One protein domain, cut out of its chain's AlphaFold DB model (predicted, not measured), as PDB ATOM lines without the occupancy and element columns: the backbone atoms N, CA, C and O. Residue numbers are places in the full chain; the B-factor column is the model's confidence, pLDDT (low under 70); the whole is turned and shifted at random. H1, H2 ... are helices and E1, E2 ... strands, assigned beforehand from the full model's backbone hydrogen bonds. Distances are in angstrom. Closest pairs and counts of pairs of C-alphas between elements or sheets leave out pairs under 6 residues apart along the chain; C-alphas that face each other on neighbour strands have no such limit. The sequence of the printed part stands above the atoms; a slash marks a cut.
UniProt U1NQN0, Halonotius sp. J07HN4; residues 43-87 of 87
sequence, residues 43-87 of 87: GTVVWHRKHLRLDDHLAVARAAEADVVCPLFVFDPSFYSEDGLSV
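What this domain is: This is residues 43 to 87 of the 87 residues of a protein of Halonotius sp. J07HN4 (UniProt U1NQN0). Two parallel strands side by side, E1 and E2, make a small ribbon with one short helix, H1, packed mainly on E1, and a long tail after E2 makes the length of the whole. Residues 77 to 83 of that tail stick out, as does the bend at residues 53 to 58, of which 58 belongs to H1. The 45 printed residues hold, in order, E1, H1 and E2; the class is mixed, helices and strands, with under half of the residues in named elements. The whole is only just loose, close to extended, with a radius of gyration of the C-alphas of 13.9 A, and its spans of 40 by 20 by 12 A are only just elongated.

How they stand to each other: E1, residues 43 to 48, and E2, residues 68 to 73, are parallel neighbours, with 22 degrees between their directions. The C-alphas of Val 45 and Cys 70 face each other at 4.6 A. N 46 and O 70, 2.9 A, and N 72 and O 46, 2.8 A, are within hydrogen-bond range. H1, residues 58 to 63, has 5 pairs of C-alphas within 8 A of E1, the closest being Thr 44 and Ala 63, 5.6 A. With E2 it has 1 such pair, Ala 63 and Val 69, 6.1 A. E1, H1 and E2 form a strand-helix-strand unit, two parallel strands with a helix between them along the chain, and its crossover is right-handed. In H1 every O i to N i+4 pair is within hydrogen-bond range.

Where its parts are: E1 begins at C-alpha 43, (-24.833, 8.276, 22.859), and is 16.2 A long. H1 begins at C-alpha 58, (-15.755, -1.868, 13.705), and is 8.5 A long. E2 is 16.4 A long and ends at C-alpha 73, (-8.255, 9.313, 22.985).

The domain as a whole: The farthest C-alphas, Asp 67 and Ser 86, are 41.3 A apart. The printed part has no cut; the link from E1 to H1 is short and that from H1 to E2 tight. Residues 74 to 87 hold no named element. Mean pLDDT of the printed part is 86.1, with residues 84 to 87 under 70.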
ATOM      1  N   GLY A  43     -26.208   7.777  22.892       86.88
ATOM      2  CA  GLY A  43     -24.833   8.276  22.859       86.88
ATOM      3  C   GLY A  43     -23.826   7.134  22.941       86.88
ATOM      4  O   GLY A  43     -23.964   6.255  23.787       86.88
ATOM      5  N   THR A  44     -22.794   7.163  22.097       92.31
ATOM      6  CA  THR A  44     -21.692   6.190  22.113       92.31
ATOM      7  C   THR A  44     -20.347   6.889  22.268       92.31
ATOM      8  O   THR A  44     -20.045   7.850  21.565       92.31
ATOM      9  N   VAL A  45     -19.501   6.375  23.162       91.56
ATOM     10  CA  VAL A  45     -18.099   6.800  23.286       91.56
ATOM     11  C   VAL A  45     -17.211   5.789  22.567       91.56
ATOM     12  O   VAL A  45     -17.244   4.599  22.882       91.56
ATOM     13  N   VAL A  46     -16.387   6.253  21.627       93.62
ATOM     14  CA  VAL A  46     -15.408   5.414  20.921       93.62
ATOM     15  C   VAL A  46     -14.026   5.698  21.483       93.62
ATOM     16  O   VAL A  46     -13.419   6.716  21.163       93.62
ATOM     17  N   TRP A  47     -13.509   4.798  22.320       94.25
ATOM     18  CA  TRP A  47     -12.156   4.935  22.853       94.25
ATOM     19  C   TRP A  47     -11.113   4.376  21.881       94.25
ATOM     20  O   TRP A  47     -10.932   3.163  21.746       94.25
ATOM     21  N   HIS A  48     -10.381   5.274  21.235       92.25
ATOM     22  CA  HIS A  48      -9.219   4.932  20.435       92.25
ATOM     23  C   HIS A  48      -8.006   4.722  21.348       92.25
ATOM     24  O   HIS A  48      -7.580   5.624  22.065       92.25
ATOM     25  N   ARG A  49      -7.435   3.512  21.317       90.19
ATOM     26  CA  ARG A  49      -6.203   3.155  22.054       90.19
ATOM     27  C   ARG A  49      -4.976   3.051  21.154       90.19
ATOM     28  O   ARG A  49      -3.854   3.257  21.594       90.19
ATOM     29  N   LYS A  50      -5.200   2.666  19.901       83.00
ATOM     30  CA  LYS A  50      -4.207   2.503  18.836       83.00
ATOM     31  C   LYS A  50      -4.917   2.648  17.492       83.00
ATOM     32  O   LYS A  50      -6.131   2.480  17.447       83.00
ATOM     33  N   HIS A  51      -4.162   2.910  16.426       78.75
ATOM     34  CA  HIS A  51      -4.677   3.070  15.058       78.75
ATOM     35  C   HIS A  51      -5.787   4.132  14.969       78.75
ATOM     36  O   HIS A  51      -6.971   3.816  14.886       78.75
ATOM     37  N   LEU A  52      -5.377   5.405  14.989       87.44
ATOM     38  CA  LEU A  52      -6.252   6.568  14.800       87.44
ATOM     39  C   LEU A  52      -6.736   6.641  13.343       87.44
ATOM     40  O   LEU A  52      -6.240   7.433  12.548       87.44
ATOM     41  N   ARG A  53      -7.662   5.751  12.980       89.44
ATOM     42  CA  ARG A  53      -8.260   5.645  11.648       89.44
ATOM     43  C   ARG A  53      -9.775   5.523  11.746       89.44
ATOM     44  O   ARG A  53     -10.292   4.991  12.729       89.44
ATOM     45  N   LEU A  54     -10.456   5.975  10.701       90.38
ATOM     46  CA  LEU A  54     -11.901   5.811  10.544       90.38
ATOM     47  C   LEU A  54     -12.235   4.597   9.668       90.38
ATOM     48  O   LEU A  54     -13.175   3.864   9.969       90.38
ATOM     49  N   ASP A  55     -11.426   4.352   8.636       93.50
ATOM     50  CA  ASP A  55     -11.629   3.239   7.712       93.50
ATOM     51  C   ASP A  55     -11.432   1.883   8.394       93.50
ATOM     52  O   ASP A  55     -10.509   1.693   9.195       93.50
ATOM     53  N   ASP A  56     -12.293   0.925   8.032       93.31
ATOM     54  CA  ASP A  56     -12.229  -0.461   8.510       93.31
ATOM     55  C   ASP A  56     -12.107  -0.544  10.048       93.31
ATOM     56  O   ASP A  56     -11.237  -1.210  10.622       93.31
ATOM     57  N   HIS A  57     -12.950   0.220  10.752       93.44
ATOM     58  CA  HIS A  57     -12.940   0.289  12.209       93.44
ATOM     59  C   HIS A  57     -14.310  -0.077  12.788       93.44
ATOM     60  O   HIS A  57     -15.198   0.765  12.911       93.44
ATOM     61  N   LEU A  58     -14.474  -1.336  13.215       94.69
ATOM     62  CA  LEU A  58     -15.755  -1.868  13.705       94.69
ATOM     63  C   LEU A  58     -16.387  -1.002  14.804       94.69
ATOM     64  O   LEU A  58     -17.584  -0.745  14.759       94.69
ATOM     65  N   ALA A  59     -15.599  -0.513  15.766       94.25
ATOM     66  CA  ALA A  59     -16.140   0.331  16.835       94.25
ATOM     67  C   ALA A  59     -16.688   1.674  16.317       94.25
ATOM     68  O   ALA A  59     -17.674   2.164  16.854       94.25
ATOM     69  N   VAL A  60     -16.089   2.237  15.258       94.38
ATOM     70  CA  VAL A  60     -16.571   3.475  14.621       94.38
ATOM     71  C   VAL A  60     -17.849   3.173  13.845       94.38
ATOM     72  O   VAL A  60     -18.840   3.875  14.008       94.38
ATOM     73  N   ALA A  61     -17.859   2.080  13.075       95.62
ATOM     74  CA  ALA A  61     -19.037   1.649  12.326       95.62
ATOM     75  C   ALA A  61     -20.251   1.403  13.237       95.62
ATOM     76  O   ALA A  61     -21.355   1.811  12.904       95.62
ATOM     77  N   ARG A  62     -20.047   0.788  14.410       95.81
ATOM     78  CA  ARG A  62     -21.117   0.583  15.400       95.81
ATOM     79  C   ARG A  62     -21.564   1.876  16.064       95.81
ATOM     80  O   ARG A  62     -22.752   2.058  16.287       95.81
ATOM     81  N   ALA A  63     -20.633   2.770  16.377       93.75
ATOM     82  CA  ALA A  63     -20.976   4.044  16.994       93.75
ATOM     83  C   ALA A  63     -21.804   4.939  16.068       93.75
ATOM     84  O   ALA A  63     -22.619   5.708  16.561       93.75
ATOM     85  N   ALA A  64     -21.647   4.806  14.748       92.31
ATOM     86  CA  ALA A  64     -22.429   5.551  13.765       92.31
ATOM     87  C   ALA A  64     -23.948   5.279  13.827       92.31
ATOM     88  O   ALA A  64     -24.713   6.029  13.229       92.31
ATOM     89  N   GLU A  65     -24.389   4.236  14.537       93.94
ATOM     90  CA  GLU A  65     -25.810   3.959  14.788       93.94
ATOM     91  C   GLU A  65     -26.407   4.833  15.913       93.94
ATOM     92  O   GLU A  65     -27.625   4.869  16.063       93.94
ATOM     93  N   ALA A  66     -25.577   5.525  16.705       90.75
ATOM     94  CA  ALA A  66     -26.024   6.383  17.800       90.75
ATOM     95  C   ALA A  66     -26.303   7.824  17.344       90.75
ATOM     96  O   ALA A  66     -25.667   8.332  16.420       90.75
ATOM     97  N   ASP A  67     -27.186   8.527  18.057       87.25
ATOM     98  CA  ASP A  67     -27.482   9.941  17.790       87.25
ATOM     99  C   ASP A  67     -26.264  10.844  18.007       87.25
ATOM    100  O   ASP A  67     -26.133  11.878  17.349       87.25
ATOM    101  N   VAL A  68     -25.374  10.463  18.934       85.31
ATOM    102  CA  VAL A  68     -24.103  11.150  19.187       85.31
ATOM    103  C   VAL A  68     -22.957  10.185  19.388       85.31
ATOM    104  O   VAL A  68     -23.031   9.232  20.165       85.31
ATOM    105  N   VAL A  69     -21.842  10.516  18.743       88.00
ATOM    106  CA  VAL A  69     -20.569   9.821  18.884       88.00
ATOM    107  C   VAL A  69     -19.552  10.749  19.531       88.00
ATOM    108  O   VAL A  69     -19.305  11.851  19.050       88.00
ATOM    109  N   CYS A  70     -18.937  10.283  20.611       88.19
ATOM    110  CA  CYS A  70     -17.824  10.945  21.278       88.19
ATOM    111  C   CYS A  70     -16.538  10.139  21.031       88.19
ATOM    112  O   CYS A  70     -16.303   9.139  21.721       88.19
ATOM    113  N   PRO A  71     -15.711  10.504  20.037       89.75
ATOM    114  CA  PRO A  71     -14.390   9.911  19.885       89.75
ATOM    115  C   PRO A  71     -13.492  10.364  21.045       89.75
ATOM    116  O   PRO A  71     -13.324  11.556  21.294       89.75
ATOM    117  N   LEU A  72     -12.906   9.405  21.756       89.19
ATOM    118  CA  LEU A  72     -12.046   9.629  22.912       89.19
ATOM    119  C   LEU A  72     -10.669   9.023  22.651       89.19
ATOM    120  O   LEU A  72     -10.550   7.842  22.331       89.19
ATOM    121  N   PHE A  73      -9.620   9.807  22.866       89.88
ATOM    122  CA  PHE A  73      -8.255   9.313  22.985       89.88
ATOM    123  C   PHE A  73      -7.720   9.742  24.348       89.88
ATOM    124  O   PHE A  73      -7.772  10.921  24.693       89.88
ATOM    125  N   VAL A  74      -7.235   8.783  25.132       88.31
ATOM    126  CA  VAL A  74      -6.662   9.062  26.452       88.31
ATOM    127  C   VAL A  74      -5.151   9.073  26.305       88.31
ATOM    128  O   VAL A  74      -4.548   8.036  26.036       88.31
ATOM    129  N   PHE A  75      -4.557  10.249  26.478       85.75
ATOM    130  CA  PHE A  75      -3.118  10.402  26.614       85.75
ATOM    131  C   PHE A  75      -2.775  10.476  28.099       85.75
ATOM    132  O   PHE A  75      -3.206  11.403  28.782       85.75
ATOM    133  N   ASP A  76      -2.016   9.497  28.585       86.81
ATOM    134  CA  ASP A  76      -1.465   9.499  29.937       86.81
ATOM    135  C   ASP A  76       0.031   9.845  29.863       86.81
ATOM    136  O   ASP A  76       0.831   8.984  29.493       86.81
ATOM    137  N   PRO A  77       0.441  11.082  30.198       85.56
ATOM    138  CA  PRO A  77       1.846  11.474  30.144       85.56
ATOM    139  C   PRO A  77       2.744  10.624  31.051       85.56
ATOM    140  O   PRO A  77       3.916  10.437  30.739       85.56
ATOM    141  N   SER A  78       2.206  10.104  32.161       86.19
ATOM    142  CA  SER A  78       2.971   9.289  33.111       86.19
ATOM    143  C   SER A  78       3.298   7.902  32.561       86.19
ATOM    144  O   SER A  78       4.301   7.315  32.941       86.19
ATOM    145  N   PHE A  79       2.501   7.410  31.612       80.69
ATOM    146  CA  PHE A  79       2.767   6.161  30.905       80.69
ATOM    147  C   PHE A  79       3.923   6.288  29.898       80.69
ATOM    148  O   PHE A  79       4.609   5.313  29.614       80.69
ATOM    149  N   TYR A  80       4.153   7.488  29.357       76.50
ATOM    150  CA  TYR A  80       5.184   7.748  28.345       76.50
ATOM    151  C   TYR A  80       6.484   8.338  28.917       76.50
ATOM    152  O   TYR A  80       7.346   8.772  28.153       76.50
ATOM    153  N   SER A  81       6.634   8.376  30.241       82.19
ATOM    154  CA  SER A  81       7.895   8.733  30.895       82.19
ATOM    155  C   SER A  81       8.896   7.567  30.854       82.19
ATOM    156  O   SER A  81       8.531   6.432  30.540       82.19
ATOM    157  N   GLU A  82      10.164   7.836  31.187       76.25
ATOM    158  CA  GLU A  82      11.213   6.800  31.251       76.25
ATOM    159  C   GLU A  82      10.827   5.639  32.185       76.25
ATOM    160  O   GLU A  82      11.066   4.478  31.856       76.25
ATOM    161  N   ASP A  83      10.139   5.942  33.289       74.81
ATOM    162  CA  ASP A  83       9.651   4.948  34.250       74.81
ATOM    163  C   ASP A  83       8.434   4.157  33.733       74.81
ATOM    164  O   ASP A  83       8.232   3.006  34.116       74.81
ATOM    165  N   GLY A  84       7.612   4.760  32.864       63.91
ATOM    166  CA  GLY A  84       6.385   4.157  32.328       63.91
ATOM    167  C   GLY A  84       6.603   3.242  31.117       63.91
ATOM    168  O   GLY A  84       5.814   2.325  30.884       63.91
ATOM    169  N   LEU A  85       7.691   3.455  30.367       61.22
ATOM    170  CA  LEU A  85       8.058   2.670  29.179       61.22
ATOM    171  C   LEU A  85       9.041   1.526  29.470       61.22
ATOM    172  O   LEU A  85       9.343   0.737  28.572       61.22
ATOM    173  N   SER A  86       9.537   1.426  30.705       56.69
ATOM    174  CA  SER A  86      10.367   0.311  31.155       56.69
ATOM    175  C   SER A  86       9.506  -0.947  31.346       56.69
ATOM    176  O   SER A  86       8.969  -1.174  32.431       56.69
ATOM    177  N   VAL A  87       9.378  -1.764  30.294       55.28
ATOM    178  CA  VAL A  87       8.775  -3.115  30.325       55.28
ATOM    179  C   VAL A  87       9.815  -4.222  30.248       55.28
ATOM    180  O   VAL A  87      10.815  -4.053  29.516       55.28
TER     181      VAL A  87